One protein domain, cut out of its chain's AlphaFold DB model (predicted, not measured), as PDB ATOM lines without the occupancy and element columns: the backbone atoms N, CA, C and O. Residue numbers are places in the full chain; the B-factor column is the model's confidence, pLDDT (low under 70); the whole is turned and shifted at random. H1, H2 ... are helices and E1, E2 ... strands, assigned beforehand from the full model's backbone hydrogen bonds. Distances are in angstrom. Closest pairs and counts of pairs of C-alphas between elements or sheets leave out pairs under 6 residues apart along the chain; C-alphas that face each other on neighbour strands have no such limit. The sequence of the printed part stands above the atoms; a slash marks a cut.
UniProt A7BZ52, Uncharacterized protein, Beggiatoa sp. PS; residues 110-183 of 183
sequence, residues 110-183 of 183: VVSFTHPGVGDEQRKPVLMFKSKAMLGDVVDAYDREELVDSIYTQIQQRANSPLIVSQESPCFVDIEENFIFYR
ATOM      1  N   VAL A 110     320.559 219.231 186.750       61.75
ATOM      2  CA  VAL A 110     319.252 219.793 186.380       61.75
ATOM      3  C   VAL A 110     318.808 220.714 187.508       61.75
ATOM      4  O   VAL A 110     318.648 220.269 188.643       61.75
ATOM      5  N   VAL A 111     318.630 221.996 187.197       65.12
ATOM      6  CA  VAL A 111     318.064 222.987 188.120       65.12
ATOM      7  C   VAL A 111     316.642 223.272 187.665       65.12
ATOM      8  O   VAL A 111     316.427 223.630 186.509       65.12
ATOM      9  N   SER A 112     315.682 223.087 188.564       70.19
ATOM     10  CA  SER A 112     314.295 223.491 188.350       70.19
ATOM     11  C   SER A 112     314.036 224.766 189.145       70.19
ATOM     12  O   SER A 112     314.441 224.866 190.304       70.19
ATOM     13  N   PHE A 113     313.393 225.737 188.503       72.19
ATOM     14  CA  PHE A 113     312.970 226.985 189.126       72.19
ATOM     15  C   PHE A 113     311.457 226.951 189.337       72.19
ATOM     16  O   PHE A 113     310.720 226.426 188.503       72.19
ATOM     17  N   THR A 114     310.991 227.502 190.455       76.44
ATOM     18  CA  THR A 114     309.557 227.698 190.705       76.44
ATOM     19  C   THR A 114     309.014 228.805 189.806       76.44
ATOM     20  O   THR A 114     309.764 229.716 189.455       76.44
ATOM     21  N   HIS A 115     307.716 228.777 189.479       77.94
ATOM     22  CA  HIS A 115     307.081 229.815 188.656       77.94
ATOM     23  C   HIS A 115     307.470 231.228 189.139       77.94
ATOM     24  O   HIS A 115     307.404 231.494 190.345       77.94
ATOM     25  N   PRO A 116     307.873 232.152 188.248       82.38
ATOM     26  CA  PRO A 116     308.356 233.472 188.645       82.38
ATOM     27  C   PRO A 116     307.258 234.443 189.121       82.38
ATOM     28  O   PRO A 116     307.513 235.635 189.189       82.38
ATOM     29  N   GLY A 117     306.054 233.980 189.468       82.38
ATOM     30  CA  GLY A 117     304.875 234.845 189.659       82.38
ATOM     31  C   GLY A 117     304.346 235.490 188.364       82.38
ATOM     32  O   GLY A 117     304.896 235.274 187.282       82.38
ATOM     33  N   VAL A 118     303.257 236.257 188.471       80.75
ATOM     34  CA  VAL A 118     302.620 237.007 187.367       80.75
ATOM     35  C   VAL A 118     302.311 238.442 187.801       80.75
ATOM     36  O   VAL A 118     302.160 238.712 188.990       80.75
ATOM     37  N   GLY A 119     302.183 239.357 186.835       83.75
ATOM     38  CA  GLY A 119     301.827 240.754 187.103       83.75
ATOM     39  C   GLY A 119     302.848 241.456 187.999       83.75
ATOM     40  O   GLY A 119     304.053 241.296 187.816       83.75
ATOM     41  N   ASP A 120     302.357 242.209 188.981       83.06
ATOM     42  CA  ASP A 120     303.192 243.015 189.883       83.06
ATOM     43  C   ASP A 120     304.020 242.173 190.871       83.06
ATOM     44  O   ASP A 120     304.980 242.664 191.459       83.06
ATOM     45  N   GLU A 121     303.687 240.889 191.032       81.12
ATOM     46  CA  GLU A 121     304.424 239.944 191.880       81.12
ATOM     47  C   GLU A 121     305.497 239.163 191.105       81.12
ATOM     48  O   GLU A 121     306.133 238.255 191.648       81.12
ATOM     49  N   GLN A 122     305.707 239.481 189.821       85.00
ATOM     50  CA  GLN A 122     306.680 238.776 189.002       85.00
ATOM     51  C   GLN A 122     308.114 239.048 189.486       85.00
ATOM     52  O   GLN A 122     308.639 240.158 189.382       85.00
ATOM     53  N   ARG A 123     308.798 238.005 189.968       87.81
ATOM     54  CA  ARG A 123     310.215 238.083 190.340       87.81
ATOM     55  C   ARG A 123     311.104 238.120 189.101       87.81
ATOM     56  O   ARG A 123     310.797 237.528 188.063       87.81
ATOM     57  N   LYS A 124     312.281 238.731 189.242       87.94
ATOM     58  CA  LYS A 124     313.296 238.689 188.185       87.94
ATOM     59  C   LYS A 124     313.866 237.261 188.025       87.94
ATOM     60  O   LYS A 124     314.004 236.548 189.027       87.94
ATOM     61  N   PRO A 125     314.203 236.829 186.793       87.50
ATOM     62  CA  PRO A 125     314.820 235.524 186.542       87.50
ATOM     63  C   PRO A 125     316.179 235.392 187.233       87.50
ATOM     64  O   PRO A 125     316.945 236.354 187.267       87.50
ATOM     65  N   VAL A 126     316.517 234.212 187.750       89.38
ATOM     66  CA  VAL A 126     317.823 233.983 188.398       89.38
ATOM     67  C   VAL A 126     318.972 234.124 187.390       89.38
ATOM     68  O   VAL A 126     318.880 233.635 186.266       89.38
ATOM     69  N   LEU A 127     320.074 234.760 187.802       89.38
ATOM     70  CA  LEU A 127     321.286 234.929 186.993       89.38
ATOM     71  C   LEU A 127     322.407 233.990 187.456       89.38
ATOM     72  O   LEU A 127     322.667 233.859 188.652       89.38
ATOM     73  N   MET A 128     323.115 233.377 186.507       88.75
ATOM     74  CA  MET A 128     324.248 232.490 186.775       88.75
ATOM     75  C   MET A 128     325.550 233.198 186.419       88.75
ATOM     76  O   MET A 128     325.850 233.425 185.247       88.75
ATOM     77  N   PHE A 129     326.343 233.530 187.433       91.12
ATOM     78  CA  PHE A 129     327.627 234.209 187.270       91.12
ATOM     79  C   PHE A 129     328.745 233.231 186.896       91.12
ATOM     80  O   PHE A 129     328.737 232.071 187.305       91.12
ATOM     81  N   LYS A 130     329.756 233.717 186.166       86.19
ATOM     82  CA  LYS A 130     330.942 232.917 185.795       86.19
ATOM     83  C   LYS A 130     331.762 232.453 186.991       86.19
ATOM     84  O   LYS A 130     332.444 231.436 186.909       86.19
ATOM     85  N   SER A 131     331.743 233.212 188.084       89.25
ATOM     86  CA  SER A 131     332.478 232.867 189.293       89.25
ATOM     87  C   SER A 131     331.776 233.383 190.542       89.25
ATOM     88  O   SER A 131     331.015 234.350 190.500       89.25
ATOM     89  N   LYS A 132     332.091 232.755 191.679       91.19
ATOM     90  CA  LYS A 132     331.640 233.211 192.996       91.19
ATOM     91  C   LYS A 132     332.133 234.627 193.315       91.19
ATOM     92  O   LYS A 132     331.394 235.375 193.936       91.19
ATOM     93  N   ALA A 133     333.350 234.979 192.890       92.69
ATOM     94  CA  ALA A 133     333.913 236.310 193.109       92.69
ATOM     95  C   ALA A 133     333.062 237.385 192.422       92.69
ATOM     96  O   ALA A 133     332.607 238.301 193.087       92.69
ATOM     97  N   MET A 134     332.719 237.182 191.144       91.81
ATOM     98  CA  MET A 134     331.866 238.115 190.394       91.81
ATOM     99  C   MET A 134     330.470 238.282 191.005       91.81
ATOM    100  O   MET A 134     329.915 239.373 190.969       91.81
ATOM    101  N   LEU A 135     329.887 237.211 191.557       93.44
ATOM    102  CA  LEU A 135     328.637 237.320 192.313       93.44
ATOM    103  C   LEU A 135     328.838 238.137 193.598       93.44
ATOM    104  O   LEU A 135     327.999 238.974 193.914       93.44
ATOM    105  N   GLY A 136     329.932 237.890 194.324       94.31
ATOM    106  CA  GLY A 136     330.300 238.642 195.525       94.31
ATOM    107  C   GLY A 136     330.416 240.136 195.243       94.31
ATOM    108  O   GLY A 136     329.758 240.919 195.911       94.31
ATOM    109  N   ASP A 137     331.126 240.508 194.176       93.12
ATOM    110  CA  ASP A 137     331.300 241.906 193.765       93.12
ATOM    111  C   ASP A 137     329.953 242.620 193.549       93.12
ATOM    112  O   ASP A 137     329.803 243.776 193.930       93.12
ATOM    113  N   VAL A 138     328.953 241.932 192.978       93.00
ATOM    114  CA  VAL A 138     327.599 242.490 192.797       93.00
ATOM    115  C   VAL A 138     326.824 242.548 194.113       93.00
ATOM    116  O   VAL A 138     326.117 243.518 194.371       93.00
ATOM    117  N   VAL A 139     326.916 241.511 194.947       93.81
ATOM    118  CA  VAL A 139     326.191 241.437 196.227       93.81
ATOM    119  C   VAL A 139     326.689 242.486 197.221       93.81
ATOM    120  O   VAL A 139     325.865 243.047 197.952       93.81
ATOM    121  N   ASP A 140     327.996 242.749 197.208       95.62
ATOM    122  CA  ASP A 140     328.700 243.663 198.108       95.62
ATOM    123  C   ASP A 140     328.776 245.103 197.559       95.62
ATOM    124  O   ASP A 140     329.254 246.006 198.250       95.62
ATOM    125  N   ALA A 141     328.297 245.339 196.332       94.81
ATOM    126  CA  ALA A 141     328.251 246.665 195.726       94.81
ATOM    127  C   ALA A 141     327.351 247.620 196.527       94.81
ATOM    128  O   ALA A 141     326.237 247.277 196.932       94.81
ATOM    129  N   TYR A 142     327.821 248.856 196.708       93.62
ATOM    130  CA  TYR A 142     327.054 249.910 197.376       93.62
ATOM    131  C   TYR A 142     325.783 250.277 196.589       93.62
ATOM    132  O   TYR A 142     324.726 250.505 197.171       93.62
ATOM    133  N   ASP A 143     325.879 250.269 195.263       94.00
ATOM    134  CA  ASP A 143     324.850 250.570 194.265       94.00
ATOM    135  C   ASP A 143     324.269 249.292 193.627       94.00
ATOM    136  O   ASP A 143     323.952 249.239 192.438       94.00
ATOM    137  N   ARG A 144     324.116 248.228 194.427       93.25
ATOM    138  CA  ARG A 144     323.689 246.899 193.959       93.25
ATOM    139  C   ARG A 144     322.435 246.909 193.084       93.25
ATOM    140  O   ARG A 144     322.391 246.172 192.105       93.25
ATOM    141  N   GLU A 145     321.406 247.673 193.444       91.31
ATOM    142  CA  GLU A 145     320.144 247.697 192.684       91.31
ATOM    143  C   GLU A 145     320.349 248.239 191.265       91.31
ATOM    144  O   GLU A 145     319.965 247.581 190.299       91.31
ATOM    145  N   GLU A 146     321.045 249.370 191.128       92.62
ATOM    146  CA  GLU A 146     321.363 249.970 189.828       92.62
ATOM    147  C   GLU A 146     322.247 249.044 188.981       92.62
ATOM    148  O   GLU A 146     322.015 248.858 187.780       92.62
ATOM    149  N   LEU A 147     323.229 248.396 189.614       91.00
ATOM    150  CA  LEU A 147     324.111 247.438 188.953       91.00
ATOM    151  C   LEU A 147     323.336 246.218 188.434       91.00
ATOM    152  O   LEU A 147     323.529 245.797 187.289       91.00
ATOM    153  N   VAL A 148     322.435 245.659 189.244       91.06
ATOM    154  CA  VAL A 148     321.586 244.522 188.858       91.06
ATOM    155  C   VAL A 148     320.643 244.907 187.715       91.06
ATOM    156  O   VAL A 148     320.505 244.146 186.752       91.06
ATOM    157  N   ASP A 149     320.041 246.092 187.759       91.56
ATOM    158  CA  ASP A 149     319.148 246.583 186.703       91.56
ATOM    159  C   ASP A 149     319.874 246.792 185.371       91.56
ATOM    160  O   ASP A 149     319.359 246.424 184.306       91.56
ATOM    161  N   SER A 150     321.111 247.289 185.424       90.25
ATOM    162  CA  SER A 150     321.992 247.377 184.260       90.25
ATOM    163  C   SER A 150     322.279 246.000 183.657       90.25
ATOM    164  O   SER A 150     322.188 245.829 182.437       90.25
ATOM    165  N   ILE A 151     322.549 244.984 184.487       89.75
ATOM    166  CA  ILE A 151     322.792 243.612 184.015       89.75
ATOM    167  C   ILE A 151     321.557 243.056 183.291       89.75
ATOM    168  O   ILE A 151     321.686 242.536 182.180       89.75
ATOM    169  N   TYR A 152     320.354 243.198 183.859       89.81
ATOM    170  CA  TYR A 152     319.130 242.743 183.186       89.81
ATOM    171  C   TYR A 152     318.867 243.492 181.876       89.81
ATOM    172  O   TYR A 152     318.476 242.871 180.885       89.81
ATOM    173  N   THR A 153     319.136 244.798 181.837       89.00
ATOM    174  CA  THR A 153     318.993 245.610 180.620       89.00
ATOM    175  C   THR A 153     319.939 245.126 179.514       89.00
ATOM    176  O   THR A 153     319.522 244.960 178.367       89.00
ATOM    177  N   GLN A 154     321.194 244.812 179.852       87.50
ATOM    178  CA  GLN A 154     322.168 244.259 178.901       87.50
ATOM    179  C   GLN A 154     321.724 242.898 178.347       87.50
ATOM    180  O   GLN A 154     321.834 242.650 177.144       87.50
ATOM    181  N   ILE A 155     321.178 242.026 179.202       85.38
ATOM    182  CA  ILE A 155     320.665 240.714 178.788       85.38
ATOM    183  C   ILE A 155     319.481 240.869 177.823       85.38
ATOM    184  O   ILE A 155     319.441 240.191 176.793       85.38
ATOM    185  N   GLN A 156     318.542 241.779 178.107       82.75
ATOM    186  CA  GLN A 156     317.405 242.063 177.219       82.75
ATOM    187  C   GLN A 156     317.856 242.564 175.844       82.75
ATOM    188  O   GLN A 156     317.293 242.179 174.820       82.75
ATOM    189  N   GLN A 157     318.925 243.359 175.808       85.12
ATOM    190  CA  GLN A 157     319.538 243.849 174.572       85.12
ATOM    191  C   GLN A 157     320.355 242.774 173.830       85.12
ATOM    192  O   GLN A 157     320.973 243.071 172.810       85.12
ATOM    193  N   ARG A 158     320.359 241.522 174.318       71.75
ATOM    194  CA  ARG A 158     321.191 240.409 173.828       71.75
ATOM    195  C   ARG A 158     322.682 240.756 173.772       71.75
ATOM    196  O   ARG A 158     323.422 240.203 172.958       71.75
ATOM    197  N   ALA A 159     323.130 241.663 174.635       70.50
ATOM    198  CA  ALA A 159     324.543 241.945 174.785       70.50
ATOM    199  C   ALA A 159     325.205 240.782 175.537       70.50
ATOM    200  O   ALA A 159     324.700 240.305 176.555       70.50
ATOM    201  N   ASN A 160     326.354 240.321 175.041       66.81
ATOM    202  CA  ASN A 160     327.161 239.332 175.747       66.81
ATOM    203  C   ASN A 160     327.729 239.977 177.017       66.81
ATOM    204  O   ASN A 160     328.701 240.730 176.947       66.81
ATOM    205  N   SER A 161     327.135 239.688 178.178       69.75
ATOM    206  CA  SER A 161     327.668 240.166 179.452       69.75
ATOM    207  C   SER A 161     328.938 239.388 179.818       69.75
ATOM    208  O   SER A 161     328.934 238.152 179.814       69.75
ATOM    209  N   PRO A 162     330.042 240.060 180.187       78.06
ATOM    210  CA  PRO A 162     331.246 239.373 180.630       78.06
ATOM    211  C   PRO A 162     331.062 238.655 181.976       78.06
ATOM    212  O   PRO A 162     331.879 237.788 182.277       78.06
ATOM    213  N   LEU A 163     330.009 238.964 182.743       83.12
ATOM    214  CA  LEU A 163     329.778 238.473 184.108       83.12
ATOM    215  C   LEU A 163     328.894 237.216 184.169       83.12
ATOM    216  O   LEU A 163     329.077 236.370 185.047       83.12
ATOM    217  N   ILE A 164     327.953 237.087 183.233       84.38
ATOM    218  CA  ILE A 164     326.881 236.085 183.263       84.38
ATOM    219  C   ILE A 164     327.174 234.950 182.275       84.38
ATOM    220  O   ILE A 164     327.638 235.176 181.159       84.38
ATOM    221  N   VAL A 165     326.927 233.714 182.702       84.50
ATOM    222  CA  VAL A 165     326.994 232.494 181.879       84.50
ATOM    223  C   VAL A 165     325.629 232.179 181.289       84.50
ATOM    224  O   VAL A 165     325.517 231.830 180.118       84.50
ATOM    225  N   SER A 166     324.591 232.286 182.113       81.31
ATOM    226  CA  SER A 166     323.218 231.982 181.738       81.31
ATOM    227  C   SER A 166     322.232 232.703 182.653       81.31
ATOM    228  O   SER A 166     322.604 233.268 183.683       81.31
ATOM    229  N   GLN A 167     320.966 232.682 182.256       85.25
ATOM    230  CA  GLN A 167     319.835 233.083 183.082       85.25
ATOM    231  C   GLN A 167     318.845 231.922 183.168       85.25
ATOM    232  O   GLN A 167     318.856 231.028 182.315       85.25
ATOM    233  N   GLU A 168     317.993 231.948 184.186       82.94
ATOM    234  CA  GLU A 168     316.820 231.090 184.280       82.94
ATOM    235  C   GLU A 168     316.040 231.101 182.958       82.94
ATOM    236  O   GLU A 168     315.802 232.150 182.352       82.94
ATOM    237  N   SER A 169     315.682 229.904 182.489       75.50
ATOM    238  CA  SER A 169     314.916 229.742 181.257       75.50
ATOM    239  C   SER A 169     313.531 230.372 181.417       75.50
ATOM    240  O   SER A 169     312.896 230.152 182.447       75.50
ATOM    241  N   PRO A 170     313.006 231.083 180.401       69.69
ATOM    242  CA  PRO A 170     311.633 231.584 180.442       69.69
ATOM    243  C   PRO A 170     310.599 230.448 180.412       69.69
ATOM    244  O   PRO A 170     309.443 230.664 180.763       69.69
ATOM    245  N   CYS A 171     310.995 229.243 179.984       62.19
ATOM    246  CA  CYS A 171     310.125 228.075 180.000       62.19
ATOM    247  C   CYS A 171     310.082 227.479 181.411       62.19
ATOM    248  O   CYS A 171     311.082 226.930 181.877       62.19
ATOM    249  N   PHE A 172     308.914 227.536 182.047       62.78
ATOM    250  CA  PHE A 172     308.603 226.768 183.248       62.78
ATOM    251  C   PHE A 172     307.744 225.552 182.880       62.78
ATOM    252  O   PHE A 172     307.077 225.539 181.845       62.78
ATOM    253  N   VAL A 173     307.790 224.512 183.712       54.66
ATOM    254  CA  VAL A 173     306.847 223.394 183.616       54.66
ATOM    255  C   VAL A 173     305.631 223.782 184.444       54.66
ATOM    256  O   VAL A 173     305.736 223.870 185.667       54.66
ATOM    257  N   ASP A 174     304.510 224.051 183.781       56.00
ATOM    258  CA  ASP A 174     303.218 224.134 184.454       56.00
ATOM    259  C   ASP A 174     302.770 222.711 184.814       56.00
ATOM    260  O   ASP A 174     302.776 221.825 183.961       56.00
ATOM    261  N   ILE A 175     302.462 222.471 186.087       53.16
ATOM    262  CA  ILE A 175     302.005 221.160 186.576       53.16
ATOM    263  C   ILE A 175     300.476 221.049 186.439       53.16
ATOM    264  O   ILE A 175     299.941 219.940 186.449       53.16
ATOM    265  N   GLU A 176     299.769 222.175 186.296       58.22
ATOM    266  CA  GLU A 176     298.324 222.203 186.056       58.22
ATOM    267  C   GLU A 176     297.983 221.926 184.588       58.22
ATOM    268  O   GLU A 176     296.934 221.350 184.286       58.22
ATOM    269  N   GLU A 177     298.895 222.245 183.669       56.62
ATOM    270  CA  GLU A 177     298.825 221.745 182.302       56.62
ATOM    271  C   GLU A 177     299.404 220.322 182.246       56.62
ATOM    272  O   GLU A 177     300.516 220.070 182.700       56.62
ATOM    273  N   ASN A 178     298.650 219.359 181.696       45.84
ATOM    274  CA  ASN A 178     299.052 217.946 181.580       45.84
ATOM    275  C   ASN A 178     300.332 217.775 180.733       45.84
ATOM    276  O   ASN A 178     300.277 217.438 179.547       45.84
ATOM    277  N   PHE A 179     301.498 217.982 181.339       43.94
ATOM    278  CA  PHE A 179     302.787 217.867 180.676       43.94
ATOM    279  C   PHE A 179     303.255 216.405 180.675       43.94
ATOM    280  O   PHE A 179     303.572 215.822 181.714       43.94
ATOM    281  N   ILE A 180     303.307 215.786 179.491       42.25
ATOM    282  CA  ILE A 180     303.787 214.408 179.319       42.25
ATOM    283  C   ILE A 180     305.314 214.428 179.167       42.25
ATOM    284  O   ILE A 180     305.849 214.965 178.201       42.25
ATOM    285  N   PHE A 181     306.017 213.798 180.113       38.47
ATOM    286  CA  PHE A 181     307.486 213.799 180.233       38.47
ATOM    287  C   PHE A 181     308.251 212.937 179.205       38.47
ATOM    288  O   PHE A 181     309.479 212.891 179.248       38.47
ATOM    289  N   TYR A 182     307.567 212.252 178.284       27.59
ATOM    290  CA  TYR A 182     308.196 211.352 177.311       27.59
ATOM    291  C   TYR A 182     307.782 211.709 175.880       27.59
ATOM    292  O   TYR A 182     306.627 211.514 175.498       27.59
ATOM    293  N   ARG A 183     308.744 212.185 175.084       31.80
ATOM    294  CA  ARG A 183     308.687 212.200 173.620       31.80
ATOM    295  C   ARG A 183     309.986 211.648 173.054       31.80
ATOM    296  O   ARG A 183     311.042 211.940 173.655       31.80
TER     297      ARG A 183
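AT A GLANCE: This is residues 110 to 183 of the 183 residues of an uncharacterized protein of Beggiatoa sp. PS (UniProt A7BZ52). With little regular structure, this domain is a short two-strand ribbon, E1 and E2, with helices H1 and H2 making a corner near it, and long unnamed ends, of which residues 175 to 183 stick out. The printed part has 74 residues; the named elements, E1, H1, H2, E2 along the chain, hold only 28, class mixed, the strands antiparallel. It is loose, radius of gyration of the C-alphas 15.0 A, spanning 45 by 28 by 23 A.

HOW THE PARTS SIT: E1, residues 127 to 129, and E2, residues 164 to 167, are antiparallel at 158 degrees; N 128 and O 166, 2.9 A apart, are within hydrogen-bond range. H2, residues 144 to 156, is near E2, with 5 pairs of C-alphas within 10 A. H1, residues 132 to 139, and H2 only just touch, with 3 pairs of C-alphas within 8 A, only at the corner by their link and with H2's residues 144 to 148 alone; the closest C-alphas, of Val 138 and Arg 144, are 6.0 A apart. They run opposite ways at a steep tilt of 66 degrees. In H1 and H2 every O i to N i+4 pair is within hydrogen-bond range.

IN THESE COORDINATES: E1, 6.4 A long, begins at C-alpha 127 (321.286, 234.929, 186.993). H1 measures 10.4 A and H2 18.5 A. E2, 7.7 A, ends at C-alpha 167 (319.835, 233.083, 183.082).

THE WHOLE: The farthest C-alphas, of Tyr 142 and Arg 183, are 48.2 A apart. The printed part has no cut, and no link is long. pLDDT is under 70 at residues 110 to 111, 160 to 161 and 170 to 183.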